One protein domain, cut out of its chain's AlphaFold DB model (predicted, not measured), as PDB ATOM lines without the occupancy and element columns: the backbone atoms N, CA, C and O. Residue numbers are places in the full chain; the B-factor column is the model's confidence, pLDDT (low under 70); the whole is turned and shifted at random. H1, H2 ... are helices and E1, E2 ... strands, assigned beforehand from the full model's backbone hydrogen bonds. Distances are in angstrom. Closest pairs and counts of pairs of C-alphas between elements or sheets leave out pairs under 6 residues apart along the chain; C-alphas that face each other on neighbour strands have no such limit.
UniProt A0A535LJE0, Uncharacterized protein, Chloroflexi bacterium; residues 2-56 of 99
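What this domain is: This is residues 2 to 56 of the 99 residues of an uncharacterized protein of Chloroflexi bacterium (UniProt A0A535LJE0). A narrow two-stranded ribbon, E1 and E2 side by side and parallel, has the helix H3 packed along one face, running back the other way, with the short helix H1 beside H3 near E1. The short helix H2, the link after it and the first printed residues gather at one end of the longest axis; the turn from H3 into E2 lies at the opposite end. The printed part has 55 residues, with three named helices and two named strands in the order H1, E1, H2, H3, E2, and the class is mixed, helices and strands. E1, H2, H3 and E2 form a strand-helix-strand unit, two parallel neighbour strands with helices between them along the chain, and its crossover is right-handed. The whole is compact, with a radius of gyration of the C-alphas of 10.4 A, and rounded, with spans of 27 by 21 by 16 A.

Where its parts are: E1 is residues 19 to 24 and measures 16.4 A; its C-alpha 19 stands at (164.326, -17.264, 189.333). E2, residues 50 to 55, measures 16.7 A and ends with C-alpha 55 at (176.069, -9.358, 179.385). H3, the longest helix, is residues 37 to 46 and measures 14.2 A. H1 is residues 11 to 14, 5.6 A long, beginning with C-alpha 11 at (173.415, -21.957, 183.771). H2 is residues 27 to 30, 5.8 A long.

How they stand to each other: E1 and E2 are parallel neighbours, with 15 degrees between their directions. C-alphas 22 and 53 face each other at 4.7 A. N 22 and O 52 are within hydrogen-bond range at 2.8 A, as are N 54 and O 22 at 2.8 A. The closest C-alphas of H3 and E2, those of Glu 45 and Val 51, are 6.3 A apart. The closest of H3 and E1, those of Asn 24 and Thr 37, are 7.5 A apart. H1 and H3 touch, the C-alphas of Asp 12 and Glu 40 coming closest at 6.0 A. The closest C-alphas of H1 and E1 are those of Ala 11 and Ile 22, 6.7 A apart. H2 and H3 are close but not clearly touching, with the C-alphas of Ala 28 and Thr 37 closest at 7.4 A. H1 is apart from H2 and from E2. In H3 every O i to N i+4 pair is within hydrogen-bond range; H1 and H2 are too short for such a pair.

The domain as a whole: The C-alphas farthest apart are those of Asp 2 and Gly 48, at 29.2 A. The printed part has no cut. The links H1 to E1, E1 to H2 and H3 to E2 are tight; H2 to H3, six residues, is short, and no link is long. The mean pLDDT of the printed part is 88.2, and residues 28 to 35 are under 70.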
ATOM      1  N   ASP A   2     189.453 -25.768 183.923       86.31
ATOM      2  CA  ASP A   2     188.353 -25.192 184.701       86.31
ATOM      3  C   ASP A   2     186.986 -25.623 184.133       86.31
ATOM      4  O   ASP A   2     186.908 -26.321 183.118       86.31
ATOM      5  N   GLY A   3     185.902 -25.234 184.812       86.44
ATOM      6  CA  GLY A   3     184.531 -25.545 184.391       86.44
ATOM      7  C   GLY A   3     184.056 -24.779 183.150       86.44
ATOM      8  O   GLY A   3     183.076 -25.192 182.529       86.44
ATOM      9  N   GLY A   4     184.762 -23.714 182.753       83.19
ATOM     10  CA  GLY A   4     184.461 -22.914 181.565       83.19
ATOM     11  C   GLY A   4     184.588 -23.714 180.272       83.19
ATOM     12  O   GLY A   4     183.886 -23.435 179.306       83.19
ATOM     13  N   VAL A   5     185.404 -24.773 180.281       83.94
ATOM     14  CA  VAL A   5     185.556 -25.721 179.166       83.94
ATOM     15  C   VAL A   5     184.231 -26.409 178.818       83.94
ATOM     16  O   VAL A   5     183.924 -26.579 177.641       83.94
ATOM     17  N   ARG A   6     183.419 -26.773 179.824       84.88
ATOM     18  CA  ARG A   6     182.125 -27.451 179.630       84.88
ATOM     19  C   ARG A   6     181.043 -26.485 179.149       84.88
ATOM     20  O   ARG A   6     180.299 -26.797 178.226       84.88
ATOM     21  N   SER A   7     180.938 -25.333 179.807       84.56
ATOM     22  CA  SER A   7     179.978 -24.276 179.486       84.56
ATOM     23  C   SER A   7     180.524 -22.928 179.949       84.56
ATOM     24  O   SER A   7     181.107 -22.827 181.029       84.56
ATOM     25  N   GLY A   8     180.303 -21.889 179.139       84.19
ATOM     26  CA  GLY A   8     180.700 -20.518 179.464       84.19
ATOM     27  C   GLY A   8     179.922 -19.909 180.638       84.19
ATOM     28  O   GLY A   8     180.405 -18.953 181.236       84.19
ATOM     29  N   THR A   9     178.749 -20.452 180.993       89.69
ATOM     30  CA  THR A   9     177.961 -19.955 182.140       89.69
ATOM     31  C   THR A   9     177.569 -21.030 183.144       89.69
ATOM     32  O   THR A   9     177.377 -20.717 184.314       89.69
ATOM     33  N   ASN A  10     177.501 -22.294 182.720       91.38
ATOM     34  CA  ASN A  10     176.982 -23.407 183.515       91.38
ATOM     35  C   ASN A  10     175.550 -23.160 184.035       91.38
ATOM     36  O   ASN A  10     175.176 -23.690 185.082       91.38
ATOM     37  N   ALA A  11     174.756 -22.342 183.332       93.81
ATOM     38  CA  ALA A  11     173.415 -21.957 183.771       93.81
ATOM     39  C   ALA A  11     172.451 -23.152 183.845       93.81
ATOM     40  O   ALA A  11     171.534 -23.161 184.657       93.81
ATOM     41  N   ASP A  12     172.712 -24.205 183.077       92.38
ATOM     42  CA  ASP A  12     171.992 -25.477 183.119       92.38
ATOM     43  C   ASP A  12     172.027 -26.178 184.496       92.38
ATOM     44  O   ASP A  12     171.193 -27.041 184.765       92.38
ATOM     45  N   LEU A  13     172.965 -25.809 185.377       95.00
ATOM     46  CA  LEU A  13     173.022 -26.295 186.761       95.00
ATOM     47  C   LEU A  13     171.982 -25.634 187.679       95.00
ATOM     48  O   LEU A  13     171.767 -26.111 188.791       95.00
ATOM     49  N   ALA A  14     171.336 -24.555 187.231       97.06
ATOM     50  CA  ALA A  14     170.299 -23.840 187.971       97.06
ATOM     51  C   ALA A  14     168.876 -24.358 187.677       97.06
ATOM     52  O   ALA A  14     167.899 -23.708 188.038       97.06
ATOM     53  N   ARG A  15     168.732 -25.525 187.037       96.69
ATOM     54  CA  ARG A  15     167.421 -26.162 186.848       96.69
ATOM     55  C   ARG A  15     166.695 -26.383 188.174       96.69
ATOM     56  O   ARG A  15     167.314 -26.722 189.182       96.69
ATOM     57  N   GLY A  16     165.372 -26.234 188.142       97.06
ATOM     58  CA  GLY A  16     164.503 -26.375 189.313       97.06
ATOM     59  C   GLY A  16     164.431 -25.139 190.217       97.06
ATOM     60  O   GLY A  16     163.755 -25.196 191.239       97.06
ATOM     61  N   TYR A  17     165.095 -24.035 189.859       97.69
ATOM     62  CA  TYR A  17     164.932 -22.745 190.531       97.69
ATOM     63  C   TYR A  17     163.969 -21.841 189.757       97.69
ATOM     64  O   TYR A  17     164.119 -21.658 188.557       97.69
ATOM     65  N   ASP A  18     163.047 -21.184 190.463       97.00
ATOM     66  CA  ASP A  18     162.026 -20.333 189.831       97.00
ATOM     67  C   ASP A  18     162.590 -19.047 189.200       97.00
ATOM     68  O   ASP A  18     161.976 -18.454 188.316       97.00
ATOM     69  N   ARG A  19     163.736 -18.562 189.694       97.44
ATOM     70  CA  ARG A  19     164.326 -17.264 189.333       97.44
ATOM     71  C   ARG A  19     165.828 -17.396 189.174       97.44
ATOM     72  O   ARG A  19     166.510 -17.825 190.105       97.44
ATOM     73  N   ILE A  20     166.347 -16.999 188.017       98.00
ATOM     74  CA  ILE A  20     167.747 -17.215 187.647       98.00
ATOM     75  C   ILE A  20     168.323 -15.933 187.046       98.00
ATOM     76  O   ILE A  20     167.801 -15.385 186.079       98.00
ATOM     77  N   LEU A  21     169.441 -15.467 187.605       97.31
ATOM     78  CA  LEU A  21     170.246 -14.384 187.045       97.31
ATOM     79  C   LEU A  21     171.546 -14.958 186.489       97.31
ATOM     80  O   LEU A  21     172.370 -15.476 187.241       97.31
ATOM     81  N   ILE A  22     171.748 -14.825 185.181       95.88
ATOM     82  CA  ILE A  22     172.958 -15.275 184.494       95.88
ATOM     83  C   ILE A  22     173.849 -14.062 184.226       95.88
ATOM     84  O   ILE A  22     173.443 -13.122 183.546       95.88
ATOM     85  N   LEU A  23     175.084 -14.089 184.729       93.81
ATOM     86  CA  LEU A  23     176.100 -13.072 184.448       93.81
ATOM     87  C   LEU A  23     177.099 -13.623 183.425       93.81
ATOM     88  O   LEU A  23     177.873 -14.521 183.745       93.81
ATOM     89  N   ASN A  24     177.109 -13.075 182.207       91.81
ATOM     90  CA  ASN A  24     178.078 -13.438 181.169       91.81
ATOM     91  C   ASN A  24     178.815 -12.198 180.624       91.81
ATOM     92  O   ASN A  24     178.456 -11.669 179.566       91.81
ATOM     93  N   PRO A  25     179.881 -11.734 181.297       88.44
ATOM     94  CA  PRO A  25     180.629 -10.552 180.870       88.44
ATOM     95  C   PRO A  25     181.400 -10.747 179.553       88.44
ATOM     96  O   PRO A  25     181.804  -9.761 178.946       88.44
ATOM     97  N   LEU A  26     181.598 -11.989 179.096       83.62
ATOM     98  CA  LEU A  26     182.323 -12.301 177.857       83.62
ATOM     99  C   LEU A  26     181.389 -12.503 176.648       83.62
ATOM    100  O   LEU A  26     181.856 -12.620 175.513       83.62
ATOM    101  N   GLY A  27     180.071 -12.512 176.869       77.56
ATOM    102  CA  GLY A  27     179.065 -12.666 175.820       77.56
ATOM    103  C   GLY A  27     179.225 -13.963 175.019       77.56
ATOM    104  O   GLY A  27     179.608 -15.006 175.552       77.56
ATOM    105  N   ALA A  28     178.945 -13.902 173.713       64.50
ATOM    106  CA  ALA A  28     179.053 -15.051 172.807       64.50
ATOM    107  C   ALA A  28     180.480 -15.625 172.694       64.50
ATOM    108  O   ALA A  28     180.647 -16.756 172.252       64.50
ATOM    109  N   ASN A  29     181.499 -14.877 173.127       60.59
ATOM    110  CA  ASN A  29     182.896 -15.304 173.084       60.59
ATOM    111  C   ASN A  29     183.306 -16.157 174.301       60.59
ATOM    112  O   ASN A  29     184.464 -16.550 174.397       60.59
ATOM    113  N   ALA A  30     182.391 -16.426 175.242       61.75
ATOM    114  CA  ALA A  30     182.710 -17.106 176.497       61.75
ATOM    115  C   ALA A  30     183.126 -18.581 176.334       61.75
ATOM    116  O   ALA A  30     183.862 -19.082 177.181       61.75
ATOM    117  N   ASN A  31     182.677 -19.292 175.289       64.19
ATOM    118  CA  ASN A  31     183.097 -20.673 175.014       64.19
ATOM    119  C   ASN A  31     182.747 -21.105 173.569       64.19
ATOM    120  O   ASN A  31     181.684 -20.754 173.065       64.19
ATOM    121  N   ALA A  32     183.609 -21.908 172.932       60.09
ATOM    122  CA  ALA A  32     183.399 -22.541 171.622       60.09
ATOM    123  C   ALA A  32     182.897 -24.006 171.693       60.09
ATOM    124  O   ALA A  32     182.544 -24.581 170.667       60.09
ATOM    125  N   PHE A  33     182.895 -24.624 172.879       59.03
ATOM    126  CA  PHE A  33     182.702 -26.066 173.082       59.03
ATOM    127  C   PHE A  33     181.383 -26.448 173.781       59.03
ATOM    128  O   PHE A  33     181.079 -27.635 173.883       59.03
ATOM    129  N   GLY A  34     180.604 -25.472 174.258       62.75
ATOM    130  CA  GLY A  34     179.353 -25.688 174.996       62.75
ATOM    131  C   GLY A  34     178.167 -24.918 174.410       62.75
ATOM    132  O   GLY A  34     178.324 -24.119 173.487       62.75
ATOM    133  N   ALA A  35     176.969 -25.148 174.960       66.56
ATOM    134  CA  ALA A  35     175.786 -24.368 174.602       66.56
ATOM    135  C   ALA A  35     176.010 -22.884 174.939       66.56
ATOM    136  O   ALA A  35     176.529 -22.544 176.002       66.56
ATOM    137  N   GLY A  36     175.631 -21.994 174.022       82.44
ATOM    138  CA  GLY A  36     175.716 -20.556 174.267       82.44
ATOM    139  C   GLY A  36     174.714 -20.114 175.334       82.44
ATOM    140  O   GLY A  36     173.636 -20.695 175.450       82.44
ATOM    141  N   THR A  37     175.023 -19.028 176.047       89.12
ATOM    142  CA  THR A  37     174.173 -18.474 177.121       89.12
ATOM    143  C   THR A  37     172.713 -18.292 176.714       89.12
ATOM    144  O   THR A  37     171.825 -18.536 177.519       89.12
ATOM    145  N   ALA A  38     172.453 -17.898 175.462       88.56
ATOM    146  CA  ALA A  38     171.092 -17.750 174.948       88.56
ATOM    147  C   ALA A  38     170.330 -19.086 174.907       88.56
ATOM    148  O   ALA A  38     169.157 -19.135 175.255       88.56
ATOM    149  N   SER A  39     171.000 -20.174 174.519       90.31
ATOM    150  CA  SER A  39     170.401 -21.510 174.506       90.31
ATOM    151  C   SER A  39     170.173 -22.038 175.920       90.31
ATOM    152  O   SER A  39     169.167 -22.698 176.157       90.31
ATOM    153  N   GLU A  40     171.096 -21.775 176.847       92.06
ATOM    154  CA  GLU A  40     170.943 -22.188 178.247       92.06
ATOM    155  C   GLU A  40     169.796 -21.426 178.924       92.06
ATOM    156  O   GLU A  40     168.961 -22.044 179.577       92.06
ATOM    157  N   ALA A  41     169.705 -20.110 178.708       94.62
ATOM    158  CA  ALA A  41     168.601 -19.291 179.202       94.62
ATOM    159  C   ALA A  41     167.250 -19.768 178.648       94.62
ATOM    160  O   ALA A  41     166.337 -20.026 179.426       94.62
ATOM    161  N   ALA A  42     167.154 -19.984 177.332       95.31
ATOM    162  CA  ALA A  42     165.923 -20.452 176.700       95.31
ATOM    163  C   ALA A  42     165.459 -21.816 177.240       95.31
ATOM    164  O   ALA A  42     164.263 -22.033 177.418       95.31
ATOM    165  N   ALA A  43     166.387 -22.735 177.530       95.75
ATOM    166  CA  ALA A  43     166.044 -24.026 178.127       95.75
ATOM    167  C   ALA A  43     165.462 -23.870 179.544       95.75
ATOM    168  O   ALA A  43     164.462 -24.499 179.874       95.75
ATOM    169  N   LEU A  44     166.047 -22.995 180.366       97.50
ATOM    170  CA  LEU A  44     165.554 -22.719 181.720       97.50
ATOM    171  C   LEU A  44     164.178 -22.034 181.711       97.50
ATOM    172  O   LEU A  44     163.324 -22.363 182.535       97.50
ATOM    173  N   GLU A  45     163.947 -21.121 180.766       97.62
ATOM    174  CA  GLU A  45     162.644 -20.477 180.552       97.62
ATOM    175  C   GLU A  45     161.573 -21.493 180.130       97.62
ATOM    176  O   GLU A  45     160.454 -21.464 180.641       97.62
ATOM    177  N   GLN A  46     161.917 -22.441 179.250       97.94
ATOM    178  CA  GLN A  46     161.021 -23.539 178.858       97.94
ATOM    179  C   GLN A  46     160.656 -24.461 180.028       97.94
ATOM    180  O   GLN A  46     159.567 -25.033 180.041       97.94
ATOM    181  N   GLU A  47     161.539 -24.588 181.019       97.50
ATOM    182  CA  GLU A  47     161.302 -25.339 182.256       97.50
ATOM    183  C   GLU A  47     160.523 -24.529 183.316       97.50
ATOM    184  O   GLU A  47     160.259 -25.035 184.404       97.50
ATOM    185  N   GLY A  48     160.109 -23.295 182.996       97.50
ATOM    186  CA  GLY A  48     159.262 -22.452 183.846       97.50
ATOM    187  C   GLY A  48     160.014 -21.428 184.699       97.50
ATOM    188  O   GLY A  48     159.388 -20.729 185.495       97.50
ATOM    189  N   SER A  49     161.332 -21.307 184.532       97.94
ATOM    190  CA  SER A  49     162.136 -20.328 185.272       97.94
ATOM    191  C   SER A  49     161.960 -18.923 184.692       97.94
ATOM    192  O   SER A  49     161.936 -18.737 183.477       97.94
ATOM    193  N   GLN A  50     161.941 -17.902 185.544       97.44
ATOM    194  CA  GLN A  50     162.152 -16.519 185.116       97.44
ATOM    195  C   GLN A  50     163.655 -16.253 185.024       97.44
ATOM    196  O   GLN A  50     164.365 -16.328 186.032       97.44
ATOM    197  N   VAL A  51     164.151 -15.943 183.826       97.38
ATOM    198  CA  VAL A  51     165.587 -15.783 183.571       97.38
ATOM    199  C   VAL A  51     165.910 -14.345 183.177       97.38
ATOM    200  O   VAL A  51     165.282 -13.761 182.299       97.38
ATOM    201  N   LEU A  52     166.933 -13.772 183.810       96.75
ATOM    202  CA  LEU A  52     167.544 -12.514 183.389       96.75
ATOM    203  C   LEU A  52     169.006 -12.768 183.027       96.75
ATOM    204  O   LEU A  52     169.781 -13.251 183.849       96.75
ATOM    205  N   VAL A  53     169.398 -12.407 181.807       95.31
ATOM    206  CA  VAL A  53     170.793 -12.478 181.358       95.31
ATOM    207  C   VAL A  53     171.397 -11.079 181.355       95.31
ATOM    208  O   VAL A  53     170.887 -10.178 180.693       95.31
ATOM    209  N   ILE A  54     172.519 -10.904 182.052       95.12
ATOM    210  CA  ILE A  54     173.332  -9.687 181.996       95.12
ATOM    211  C   ILE A  54     174.640 -10.008 181.278       95.12
ATOM    212  O   ILE A  54     175.494 -10.734 181.792       95.12
ATOM    213  N   ALA A  55     174.796  -9.430 180.090       93.25
ATOM    214  CA  ALA A  55     176.069  -9.358 179.385       93.25
ATOM    215  C   ALA A  55     176.771  -8.026 179.670       93.25
ATOM    216  O   ALA A  55     176.124  -7.062 180.081       93.25
ATOM    217  N   ALA A  56     178.083  -7.954 179.435       94.50
ATOM    218  CA  ALA A  56     178.806  -6.689 179.518       94.50
ATOM    219  C   ALA A  56     178.207  -5.668 178.540       94.50
ATOM    220  O   ALA A  56     178.044  -5.948 177.350       94.50
TER     221      ALA A  56